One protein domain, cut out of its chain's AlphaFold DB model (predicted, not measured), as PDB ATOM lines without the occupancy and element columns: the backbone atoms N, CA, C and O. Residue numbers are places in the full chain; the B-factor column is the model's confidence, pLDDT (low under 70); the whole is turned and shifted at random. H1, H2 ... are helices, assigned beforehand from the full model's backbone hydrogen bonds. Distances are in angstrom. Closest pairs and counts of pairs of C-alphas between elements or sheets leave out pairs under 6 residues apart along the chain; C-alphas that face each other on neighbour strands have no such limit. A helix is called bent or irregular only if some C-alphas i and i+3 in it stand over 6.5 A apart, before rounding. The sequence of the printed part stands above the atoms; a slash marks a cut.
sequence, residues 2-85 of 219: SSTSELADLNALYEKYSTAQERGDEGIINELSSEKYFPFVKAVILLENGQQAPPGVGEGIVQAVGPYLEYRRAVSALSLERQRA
ATOM      1  N   SER A   2      73.484 166.765 169.831       58.56
ATOM      2  CA  SER A   2      72.856 166.059 168.680       58.56
ATOM      3  C   SER A   2      72.739 166.889 167.391       58.56
ATOM      4  O   SER A   2      72.884 166.350 166.305       58.56
ATOM      5  N   SER A   3      72.537 168.208 167.486       63.56
ATOM      6  CA  SER A   3      72.302 169.049 166.297       63.56
ATOM      7  C   SER A   3      73.511 169.131 165.348       63.56
ATOM      8  O   SER A   3      73.343 169.222 164.138       63.56
ATOM      9  N   THR A   4      74.739 169.040 165.866       68.81
ATOM     10  CA  THR A   4      75.961 169.089 165.046       68.81
ATOM     11  C   THR A   4      76.210 167.801 164.260       68.81
ATOM     12  O   THR A   4      76.736 167.877 163.155       68.81
ATOM     13  N   SER A   5      75.835 166.633 164.797       74.62
ATOM     14  CA  SER A   5      75.936 165.364 164.061       74.62
ATOM     15  C   SER A   5      74.851 165.259 162.993       74.62
ATOM     16  O   SER A   5      75.145 164.872 161.873       74.62
ATOM     17  N   GLU A   6      73.630 165.711 163.296       78.19
ATOM     18  CA  GLU A   6      72.526 165.730 162.327       78.19
ATOM     19  C   GLU A   6      72.829 166.621 161.113       78.19
ATOM     20  O   GLU A   6      72.529 166.247 159.984       78.19
ATOM     21  N   LEU A   7      73.469 167.776 161.325       77.00
ATOM     22  CA  LEU A   7      73.921 168.645 160.234       77.00
ATOM     23  C   LEU A   7      75.055 168.019 159.411       77.00
ATOM     24  O   LEU A   7      75.113 168.232 158.201       77.00
ATOM     25  N   ALA A   8      75.949 167.257 160.046       79.88
ATOM     26  CA  ALA A   8      77.019 166.551 159.349       79.88
ATOM     27  C   ALA A   8      76.460 165.427 158.459       79.88
ATOM     28  O   ALA A   8      76.846 165.332 157.295       79.88
ATOM     29  N   ASP A   9      75.504 164.649 158.972       81.19
ATOM     30  CA  ASP A   9      74.808 163.601 158.217       81.19
ATOM     31  C   ASP A   9      74.009 164.197 157.049       81.19
ATOM     32  O   ASP A   9      74.040 163.680 155.932       81.19
ATOM     33  N   LEU A  10      73.345 165.336 157.278       82.81
ATOM     34  CA  LEU A  10      72.610 166.066 156.248       82.81
ATOM     35  C   LEU A  10      73.529 166.592 155.137       82.81
ATOM     36  O   LEU A  10      73.196 166.465 153.960       82.81
ATOM     37  N   ASN A  11      74.691 167.147 155.498       84.25
ATOM     38  CA  ASN A  11      75.670 167.624 154.523       84.25
ATOM     39  C   ASN A  11      76.298 166.463 153.736       84.25
ATOM     40  O   ASN A  11      76.461 166.561 152.524       84.25
ATOM     41  N   ALA A  12      76.579 165.332 154.389       85.00
ATOM     42  CA  ALA A  12      77.078 164.133 153.718       85.00
ATOM     43  C   ALA A  12      76.049 163.549 152.734       85.00
ATOM     44  O   ALA A  12      76.407 163.133 151.630       85.00
ATOM     45  N   LEU A  13      74.764 163.539 153.109       85.19
ATOM     46  CA  LEU A  13      73.679 163.120 152.223       85.19
ATOM     47  C   LEU A  13      73.531 164.079 151.035       85.19
ATOM     48  O   LEU A  13      73.346 163.630 149.905       85.19
ATOM     49  N   TYR A  14      73.656 165.384 151.289       84.75
ATOM     50  CA  TYR A  14      73.654 166.410 150.253       84.75
ATOM     51  C   TYR A  14      74.751 166.176 149.214       84.75
ATOM     52  O   TYR A  14      74.452 166.115 148.026       84.75
ATOM     53  N   GLU A  15      76.002 166.004 149.649       85.56
ATOM     54  CA  GLU A  15      77.148 165.795 148.754       85.56
ATOM     55  C   GLU A  15      77.026 164.502 147.940       85.56
ATOM     56  O   GLU A  15      77.311 164.483 146.738       85.56
ATOM     57  N   LYS A  16      76.562 163.411 148.563       85.12
ATOM     58  CA  LYS A  16      76.312 162.147 147.855       85.12
ATOM     59  C   LYS A  16      75.227 162.301 146.794       85.12
ATOM     60  O   LYS A  16      75.405 161.823 145.676       85.12
ATOM     61  N   TYR A  17      74.125 162.969 147.131       83.44
ATOM     62  CA  TYR A  17      73.023 163.178 146.201       83.44
ATOM     63  C   TYR A  17      73.411 164.125 145.060       83.44
ATOM     64  O   TYR A  17      73.139 163.806 143.906       83.44
ATOM     65  N   SER A  18      74.096 165.241 145.348       81.12
ATOM     66  CA  SER A  18      74.545 166.180 144.312       81.12
ATOM     67  C   SER A  18      75.502 165.502 143.330       81.12
ATOM     68  O   SER A  18      75.308 165.588 142.123       81.12
ATOM     69  N   THR A  19      76.463 164.723 143.838       82.81
ATOM     70  CA  THR A  19      77.416 163.971 143.004       82.81
ATOM     71  C   THR A  19      76.719 162.898 142.160       82.81
ATOM     72  O   THR A  19      77.074 162.691 140.999       82.81
ATOM     73  N   ALA A  20      75.733 162.191 142.724       82.62
ATOM     74  CA  ALA A  20      74.964 161.180 141.998       82.62
ATOM     75  C   ALA A  20      74.092 161.803 140.896       82.62
ATOM     76  O   ALA A  20      74.010 161.261 139.794       82.62
ATOM     77  N   GLN A  21      73.499 162.969 141.167       81.31
ATOM     78  CA  GLN A  21      72.715 163.728 140.197       81.31
ATOM     79  C   GLN A  21      73.583 164.259 139.050       81.31
ATOM     80  O   GLN A  21      73.199 164.122 137.891       81.31
ATOM     81  N   GLU A  22      74.769 164.794 139.346       76.94
ATOM     82  CA  GLU A  22      75.732 165.249 138.332       76.94
ATOM     83  C   GLU A  22      76.231 164.107 137.433       76.94
ATOM     84  O   GLU A  22      76.458 164.302 136.240       76.94
ATOM     85  N   ARG A  23      76.383 162.895 137.983       81.06
ATOM     86  CA  ARG A  23      76.801 161.698 137.232       81.06
ATOM     87  C   ARG A  23      75.661 161.006 136.481       81.06
ATOM     88  O   ARG A  23      75.936 160.102 135.697       81.06
ATOM     89  N   GLY A  24      74.409 161.408 136.714       77.81
ATOM     90  CA  GLY A  24      73.227 160.741 136.161       77.81
ATOM     91  C   GLY A  24      73.027 159.312 136.683       77.81
ATOM     92  O   GLY A  24      72.467 158.477 135.977       77.81
ATOM     93  N   ASP A  25      73.512 159.006 137.889       81.50
ATOM     94  CA  ASP A  25      73.502 157.651 138.447       81.50
ATOM     95  C   ASP A  25      72.199 157.381 139.222       81.50
ATOM     96  O   ASP A  25      72.104 157.562 140.442       81.50
ATOM     97  N   GLU A  26      71.154 156.975 138.494       77.62
ATOM     98  CA  GLU A  26      69.817 156.728 139.055       77.62
ATOM     99  C   GLU A  26      69.788 155.611 140.116       77.62
ATOM    100  O   GLU A  26      68.907 155.607 140.980       77.62
ATOM    101  N   GLY A  27      70.753 154.684 140.101       78.50
ATOM    102  CA  GLY A  27      70.851 153.609 141.093       78.50
ATOM    103  C   GLY A  27      71.129 154.148 142.497       78.50
ATOM    104  O   GLY A  27      70.423 153.811 143.448       78.50
ATOM    105  N   ILE A  28      72.095 155.062 142.598       77.62
ATOM    106  CA  ILE A  28      72.473 155.719 143.854       77.62
ATOM    107  C   ILE A  28      71.351 156.654 144.325       77.62
ATOM    108  O   ILE A  28      71.021 156.684 145.506       77.62
ATOM    109  N   ILE A  29      70.699 157.377 143.409       78.56
ATOM    110  CA  ILE A  29      69.565 158.257 143.747       78.56
ATOM    111  C   ILE A  29      68.407 157.462 144.372       78.56
ATOM    112  O   ILE A  29      67.794 157.923 145.338       78.56
ATOM    113  N   ASN A  30      68.126 156.262 143.857       79.19
ATOM    114  CA  ASN A  30      67.101 155.380 144.409       79.19
ATOM    115  C   ASN A  30      67.508 154.788 145.763       79.19
ATOM    116  O   ASN A  30      66.664 154.682 146.651       79.19
ATOM    117  N   GLU A  31      68.782 154.467 145.971       81.69
ATOM    118  CA  GLU A  31      69.290 154.035 147.278       81.69
ATOM    119  C   GLU A  31      69.139 155.148 148.330       81.69
ATOM    120  O   GLU A  31      68.592 154.925 149.415       81.69
ATOM    121  N   LEU A  32      69.491 156.384 147.959       80.19
ATOM    122  CA  LEU A  32      69.339 157.566 148.810       80.19
ATOM    123  C   LEU A  32      67.876 157.938 149.074       80.19
ATOM    124  O   LEU A  32      67.603 158.644 150.040       80.19
ATOM    125  N   SER A  33      66.919 157.463 148.272       75.19
ATOM    126  CA  SER A  33      65.492 157.745 148.491       75.19
ATOM    127  C   SER A  33      64.939 157.151 149.794       75.19
ATOM    128  O   SER A  33      63.911 157.611 150.292       75.19
ATOM    129  N   SER A  34      65.637 156.160 150.362       76.12
ATOM    130  CA  SER A  34      65.304 155.523 151.641       76.12
ATOM    131  C   SER A  34      65.782 156.309 152.874       76.12
ATOM    132  O   SER A  34      65.386 156.000 154.000       76.12
ATOM    133  N   GLU A  35      66.602 157.344 152.677       79.75
ATOM    134  CA  GLU A  35      67.190 158.154 153.743       79.75
ATOM    135  C   GLU A  35      66.186 159.155 154.334       79.75
ATOM    136  O   GLU A  35      65.430 159.830 153.629       79.75
ATOM    137  N   LYS A  36      66.237 159.329 155.659       78.81
ATOM    138  CA  LYS A  36      65.305 160.175 156.432       78.81
ATOM    139  C   LYS A  36      65.233 161.627 155.936       78.81
ATOM    140  O   LYS A  36      64.175 162.248 156.013       78.81
ATOM    141  N   TYR A  37      66.346 162.175 155.445       79.62
ATOM    142  CA  TYR A  37      66.465 163.581 155.040       79.62
ATOM    143  C   TYR A  37      66.419 163.802 153.518       79.62
ATOM    144  O   TYR A  37      66.591 164.930 153.052       79.62
ATOM    145  N   PHE A  38      66.138 162.763 152.729       80.06
ATOM    146  CA  PHE A  38      66.096 162.847 151.267       80.06
ATOM    147  C   PHE A  38      65.138 163.924 150.715       80.06
ATOM    148  O   PHE A  38      65.557 164.693 149.843       80.06
ATOM    149  N   PRO A  39      63.891 164.079 151.221       79.44
ATOM    150  CA  PRO A  39      62.981 165.116 150.726       79.44
ATOM    151  C   PRO A  39      63.512 166.534 150.957       79.44
ATOM    152  O   PRO A  39      63.259 167.425 150.147       79.44
ATOM    153  N   PHE A  40      64.267 166.732 152.043       82.56
ATOM    154  CA  PHE A  40      64.907 168.004 152.361       82.56
ATOM    155  C   PHE A  40      66.033 168.301 151.369       82.56
ATOM    156  O   PHE A  40      66.006 169.340 150.722       82.56
ATOM    157  N   VAL A  41      66.974 167.369 151.177       83.12
ATOM    158  CA  VAL A  41      68.102 167.532 150.239       83.12
ATOM    159  C   VAL A  41      67.614 167.797 148.813       83.12
ATOM    160  O   VAL A  41      68.091 168.722 148.155       83.12
ATOM    161  N   LYS A  42      66.597 167.052 148.364       82.12
ATOM    162  CA  LYS A  42      65.969 167.258 147.053       82.12
ATOM    163  C   LYS A  42      65.347 168.653 146.926       82.12
ATOM    164  O   LYS A  42      65.484 169.288 145.883       82.12
ATOM    165  N   ALA A  43      64.684 169.143 147.976       81.19
ATOM    166  CA  ALA A  43      64.130 170.495 147.997       81.19
ATOM    167  C   ALA A  43      65.226 171.573 147.972       81.19
ATOM    168  O   ALA A  43      65.071 172.556 147.253       81.19
ATOM    169  N   VAL A  44      66.336 171.377 148.696       83.12
ATOM    170  CA  VAL A  44      67.478 172.307 148.694       83.12
ATOM    171  C   VAL A  44      68.044 172.473 147.283       83.12
ATOM    172  O   VAL A  44      68.191 173.605 146.836       83.12
ATOM    173  N   ILE A  45      68.305 171.379 146.562       79.38
ATOM    174  CA  ILE A  45      68.919 171.440 145.222       79.38
ATOM    175  C   ILE A  45      67.975 172.046 144.184       79.38
ATOM    176  O   ILE A  45      68.394 172.854 143.360       79.38
ATOM    177  N   LEU A  46      66.686 171.696 144.228       80.50
ATOM    178  CA  LEU A  46      65.702 172.288 143.319       80.50
ATOM    179  C   LEU A  46      65.583 173.800 143.536       80.50
ATOM    180  O   LEU A  46      65.555 174.549 142.564       80.50
ATOM    181  N   LEU A  47      65.573 174.250 144.794       79.44
ATOM    182  CA  LEU A  47      65.511 175.673 145.130       79.44
ATOM    183  C   LEU A  47      66.829 176.407 144.837       79.44
ATOM    184  O   LEU A  47      66.788 177.562 144.417       79.44
ATOM    185  N   GLU A  48      67.984 175.752 144.996       79.62
ATOM    186  CA  GLU A  48      69.288 176.291 144.582       79.62
ATOM    187  C   GLU A  48      69.338 176.524 143.061       79.62
ATOM    188  O   GLU A  48      69.807 177.571 142.619       79.62
ATOM    189  N   ASN A  49      68.745 175.618 142.277       77.88
ATOM    190  CA  ASN A  49      68.624 175.721 140.818       77.88
ATOM    191  C   ASN A  49      67.472 176.632 140.342       77.88
ATOM    192  O   ASN A  49      67.171 176.682 139.148       77.88
ATOM    193  N   GLY A  50      66.796 177.344 141.252       70.81
ATOM    194  CA  GLY A  50      65.691 178.252 140.924       70.81
ATOM    195  C   GLY A  50      64.389 177.561 140.496       70.81
ATOM    196  O   GLY A  50      63.510 178.209 139.928       70.81
ATOM    197  N   GLN A  51      64.246 176.259 140.748       76.00
ATOM    198  CA  GLN A  51      63.045 175.480 140.447       76.00
ATOM    199  C   GLN A  51      62.062 175.462 141.629       76.00
ATOM    200  O   GLN A  51      62.424 175.676 142.785       76.00
ATOM    201  N   GLN A  52      60.784 175.199 141.341       69.50
ATOM    202  CA  GLN A  52      59.740 175.095 142.364       69.50
ATOM    203  C   GLN A  52      59.944 173.879 143.276       69.50
ATOM    204  O   GLN A  52      60.381 172.814 142.837       69.50
ATOM    205  N   ALA A  53      59.588 174.046 144.554       65.25
ATOM    206  CA  ALA A  53      59.664 172.986 145.550       65.25
ATOM    207  C   ALA A  53      58.821 171.761 145.129       65.25
ATOM    208  O   ALA A  53      57.732 171.935 144.570       65.25
ATOM    209  N   PRO A  54      59.286 170.525 145.396       67.50
ATOM    210  CA  PRO A  54      58.554 169.332 144.997       67.50
ATOM    211  C   PRO A  54      57.152 169.276 145.635       67.50
ATOM    212  O   PRO A  54      57.006 169.595 146.820       67.50
ATOM    213  N   PRO A  55      56.122 168.815 144.900       58.47
ATOM    214  CA  PRO A  55      54.797 168.598 145.472       58.47
ATOM    215  C   PRO A  55      54.873 167.514 146.560       58.47
ATOM    216  O   PRO A  55      55.342 166.406 146.305       58.47
ATOM    217  N   GLY A  56      54.438 167.841 147.783       64.50
ATOM    218  CA  GLY A  56      54.496 166.950 148.956       64.50
ATOM    219  C   GLY A  56      55.528 167.340 150.023       64.50
ATOM    220  O   GLY A  56      55.602 166.690 151.064       64.50
ATOM    221  N   VAL A  57      56.300 168.406 149.805       69.38
ATOM    222  CA  VAL A  57      57.211 168.960 150.815       69.38
ATOM    223  C   VAL A  57      56.440 169.889 151.758       69.38
ATOM    224  O   VAL A  57      55.830 170.860 151.318       69.38
ATOM    225  N   GLY A  58      56.454 169.585 153.058       69.81
ATOM    226  CA  GLY A  58      55.797 170.411 154.075       69.81
ATOM    227  C   GLY A  58      56.406 171.814 154.177       69.81
ATOM    228  O   GLY A  58      57.609 171.993 153.996       69.81
ATOM    229  N   GLU A  59      55.584 172.807 154.519       73.25
ATOM    230  CA  GLU A  59      55.959 174.232 154.584       73.25
ATOM    231  C   GLU A  59      57.178 174.492 155.497       73.25
ATOM    232  O   GLU A  59      58.054 175.293 155.171       73.25
ATOM    233  N   GLY A  60      57.317 173.712 156.577       73.88
ATOM    234  CA  GLY A  60      58.475 173.771 157.478       73.88
ATOM    235  C   GLY A  60      59.808 173.341 156.848       73.88
ATOM    236  O   GLY A  60      60.854 173.854 157.236       73.88
ATOM    237  N   ILE A  61      59.797 172.448 155.851       73.12
ATOM    238  CA  ILE A  61      61.013 172.057 155.115       73.12
ATOM    239  C   ILE A  61      61.457 173.212 154.216       73.12
ATOM    240  O   ILE A  61      62.630 173.570 154.225       73.12
ATOM    241  N   VAL A  62      60.519 173.838 153.501       74.94
ATOM    242  CA  VAL A  62      60.803 174.974 152.607       74.94
ATOM    243  C   VAL A  62      61.393 176.153 153.387       74.94
ATOM    244  O   VAL A  62      62.358 176.768 152.937       74.94
ATOM    245  N   GLN A  63      60.881 176.423 154.591       79.44
ATOM    246  CA  GLN A  63      61.405 177.487 155.451       79.44
ATOM    247  C   GLN A  63      62.816 177.186 155.989       79.44
ATOM    248  O   GLN A  63      63.616 178.103 156.165       79.44
ATOM    249  N   ALA A  64      63.149 175.911 156.214       79.69
ATOM    250  CA  ALA A  64      64.459 175.483 156.706       79.69
ATOM    251  C   ALA A  64      65.548 175.410 155.611       79.69
ATOM    252  O   ALA A  64      66.737 175.435 155.934       79.69
ATOM    253  N   VAL A  65      65.173 175.386 154.324       81.56
ATOM    254  CA  VAL A  65      66.124 175.387 153.195       81.56
ATOM    255  C   VAL A  65      66.942 176.681 153.136       81.56
ATOM    256  O   VAL A  65      68.151 176.625 152.921       81.56
ATOM    257  N   GLY A  66      66.315 177.843 153.350       81.50
ATOM    258  CA  GLY A  66      66.992 179.147 153.272       81.50
ATOM    259  C   GLY A  66      68.185 179.271 154.232       81.50
ATOM    260  O   GLY A  66      69.310 179.465 153.768       81.50
ATOM    261  N   PRO A  67      67.979 179.080 155.551       84.44
ATOM    262  CA  PRO A  67      69.060 179.090 156.538       84.44
ATOM    263  C   PRO A  67      70.140 178.033 156.272       84.44
ATOM    264  O   PRO A  67      71.321 178.287 156.501       84.44
ATOM    265  N   TYR A  68      69.761 176.854 155.763       81.62
ATOM    266  CA  TYR A  68      70.712 175.801 155.405       81.62
ATOM    267  C   TYR A  68      71.601 176.193 154.214       81.62
ATOM    268  O   TYR A  68      72.814 175.990 154.257       81.62
ATOM    269  N   LEU A  69      71.028 176.804 153.171       81.81
ATOM    270  CA  LEU A  69      71.787 177.317 152.026       81.81
ATOM    271  C   LEU A  69      72.740 178.440 152.436       81.81
ATOM    272  O   LEU A  69      73.885 178.473 151.985       81.81
ATOM    273  N   GLU A  70      72.295 179.345 153.307       85.44
ATOM    274  CA  GLU A  70      73.138 180.420 153.829       85.44
ATOM    275  C   GLU A  70      74.300 179.868 154.665       85.44
ATOM    276  O   GLU A  70      75.452 180.243 154.440       85.44
ATOM    277  N   TYR A  71      74.028 178.895 155.541       85.12
ATOM    278  CA  TYR A  71      75.060 178.156 156.267       85.12
ATOM    279  C   TYR A  71      76.063 177.494 155.313       85.12
ATOM    280  O   TYR A  71      77.271 177.654 155.487       85.12
ATOM    281  N   ARG A  72      75.594 176.804 154.266       81.81
ATOM    282  CA  ARG A  72      76.467 176.126 153.296       81.81
ATOM    283  C   ARG A  72      77.353 177.111 152.533       81.81
ATOM    284  O   ARG A  72      78.541 176.847 152.369       81.81
ATOM    285  N   ARG A  73      76.808 178.264 152.127       82.69
ATOM    286  CA  ARG A  73      77.577 179.354 151.497       82.69
ATOM    287  C   ARG A  73      78.616 179.949 152.446       82.69
ATOM    288  O   ARG A  73      79.732 180.236 152.025       82.69
ATOM    289  N   ALA A  74      78.276 180.114 153.723       85.00
ATOM    290  CA  ALA A  74      79.216 180.594 154.729       85.00
ATOM    291  C   ALA A  74      80.354 179.588 154.964       85.00
ATOM    292  O   ALA A  74      81.520 179.978 155.021       85.00
ATOM    293  N   VAL A  75      80.037 178.291 155.044       82.38
ATOM    294  CA  VAL A  75      81.026 177.215 155.205       82.38
ATOM    295  C   VAL A  75      81.949 177.116 153.988       82.38
ATOM    296  O   VAL A  75      83.161 177.002 154.170       82.38
ATOM    297  N   SER A  76      81.414 177.203 152.766       77.56
ATOM    298  CA  SER A  76      82.227 177.160 151.546       77.56
ATOM    299  C   SER A  76      83.093 178.411 151.366       77.56
ATOM    300  O   SER A  76      84.241 178.309 150.939       77.56
ATOM    301  N   ALA A  77      82.611 179.593 151.759       80.31
ATOM    302  CA  ALA A  77      83.438 180.801 151.789       80.31
ATOM    303  C   ALA A  77      84.617 180.660 152.773       80.31
ATOM    304  O   ALA A  77      85.761 180.961 152.426       80.31
ATOM    305  N   LEU A  78      84.355 180.124 153.970       80.88
ATOM    306  CA  LEU A  78      85.367 179.865 155.000       80.88
ATOM    307  C   LEU A  78      86.404 178.814 154.578       80.88
ATOM    308  O   LEU A  78      87.581 178.946 154.921       80.88
ATOM    309  N   SER A  79      86.003 177.758 153.862       77.56
ATOM    310  CA  SER A  79      86.940 176.738 153.376       77.56
ATOM    311  C   SER A  79      87.854 177.287 152.282       77.56
ATOM    312  O   SER A  79      89.063 177.059 152.349       77.56
ATOM    313  N   LEU A  80      87.318 178.083 151.351       72.12
ATOM    314  CA  LEU A  80      88.103 178.768 150.320       72.12
ATOM    315  C   LEU A  80      89.145 179.708 150.937       72.12
ATOM    316  O   LEU A  80      90.305 179.712 150.524       72.12
ATOM    317  N   GLU A  81      88.753 180.480 151.950       74.62
ATOM    318  CA  GLU A  81      89.655 181.387 152.662       74.62
ATOM    319  C   GLU A  81      90.756 180.622 153.410       74.62
ATOM    320  O   GLU A  81      91.936 180.961 153.301       74.62
ATOM    321  N   ARG A  82      90.413 179.512 154.079       71.19
ATOM    322  CA  ARG A  82      91.403 178.626 154.715       71.19
ATOM    323  C   ARG A  82      92.356 177.992 153.714       71.19
ATOM    324  O   ARG A  82      93.551 177.939 153.983       71.19
ATOM    325  N   GLN A  83      91.864 177.506 152.577       65.06
ATOM    326  CA  GLN A  83      92.718 176.905 151.552       65.06
ATOM    327  C   GLN A  83      93.717 177.928 151.007       65.06
ATOM    328  O   GLN A  83      94.901 177.608 150.893       65.06
ATOM    329  N   ARG A  84      93.273 179.169 150.761       61.91
ATOM    330  CA  ARG A  84      94.158 180.284 150.384       61.91
ATOM    331  C   ARG A  84      95.196 180.575 151.467       61.91
ATOM    332  O   ARG A  84      96.382 180.604 151.159       61.91
ATOM    333  N   ALA A  85      94.785 180.667 152.731       63.66
ATOM    334  CA  ALA A  85      95.702 180.894 153.849       63.66
ATOM    335  C   ALA A  85      96.736 179.761 154.017       63.66
ATOM    336  O   ALA A  85      97.902 180.016 154.313       63.66
TER     337      ALA A  85
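AT A GLANCE: This is residues 2 to 85 of the 219 residues of the protein "Gate domain-containing protein" of Desulfobacterales bacterium (UniProt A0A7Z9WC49). A long helix, H4, packs with residues 61 to 69 on the shorter helix H3, and its residues 73 to 85 stick out as a free arm. H3 links H4 to a helical hairpin, in which short H2 folds back beside part of H1. The 84 printed residues hold four named helices in the order H1, H2, H3, H4 and no named strand; the class is all helix. The whole is compact, with a radius of gyration of the C-alphas of 13.6 A, and spans 42 by 30 by 29 A, the arm included.

HOW THE PARTS SIT: H4, residues 59 to 85, touches H3, residues 38 to 48, with residues 61 to 69 alone; the closest C-alphas, Val 44 and Val 65, are 5.6 A apart. Their tilt is steep at 69 degrees, only just short of about perpendicular, and they run the same way. H1, residues 3 to 23, touches H3 with residues 10 to 18 alone, at a steep tilt of 66 degrees; the closest C-alphas, Tyr 14 and Val 41, are 5.7 A apart. H1 and H2, residues 26 to 32, form a helical hairpin at a shallow tilt of 9 degrees, opposite ways; H1 touches H2 with residues 13 to 21 alone, the C-alphas of Ala 20 and Ile 28 being closest at 6.3 A. H2 and H3 are close but not clearly touching, with C-alphas 32 and 38 closest at 6.7 A. H4 is apart from H1 and H2. The helix packing is only just mostly crossed: 1 of 3 touching pairs is at a shallow tilt. Each O i to N i+4 pair is within hydrogen-bond range in H1, H2 and H3, and 21 of 23 are in H4.

IN THESE COORDINATES: H4 is 40.3 A long, from C-alpha 59 at (55.959, 174.232, 154.584) to C-alpha 85 at (95.702, 180.894, 153.849). It is neither bent nor irregular, but only just: C-alphas 63 and 66 are 6.2 A apart. H3 is 15.3 A long, H2 9.8 A, and H1 30.3 A, beginning at C-alpha 3 at (72.302, 169.049, 166.297).

THE WHOLE: The C-alphas farthest apart, those of Gly 56 and Ala 85, are 43.8 A apart. The printed part has no cut. The links from H1 to H2 and H2 to H3 are tight, and H3 to H4 is short. Mean pLDDT of the printed part is 77.6; residues 2 to 4, 52 to 58 and 83 to 85 are under 70.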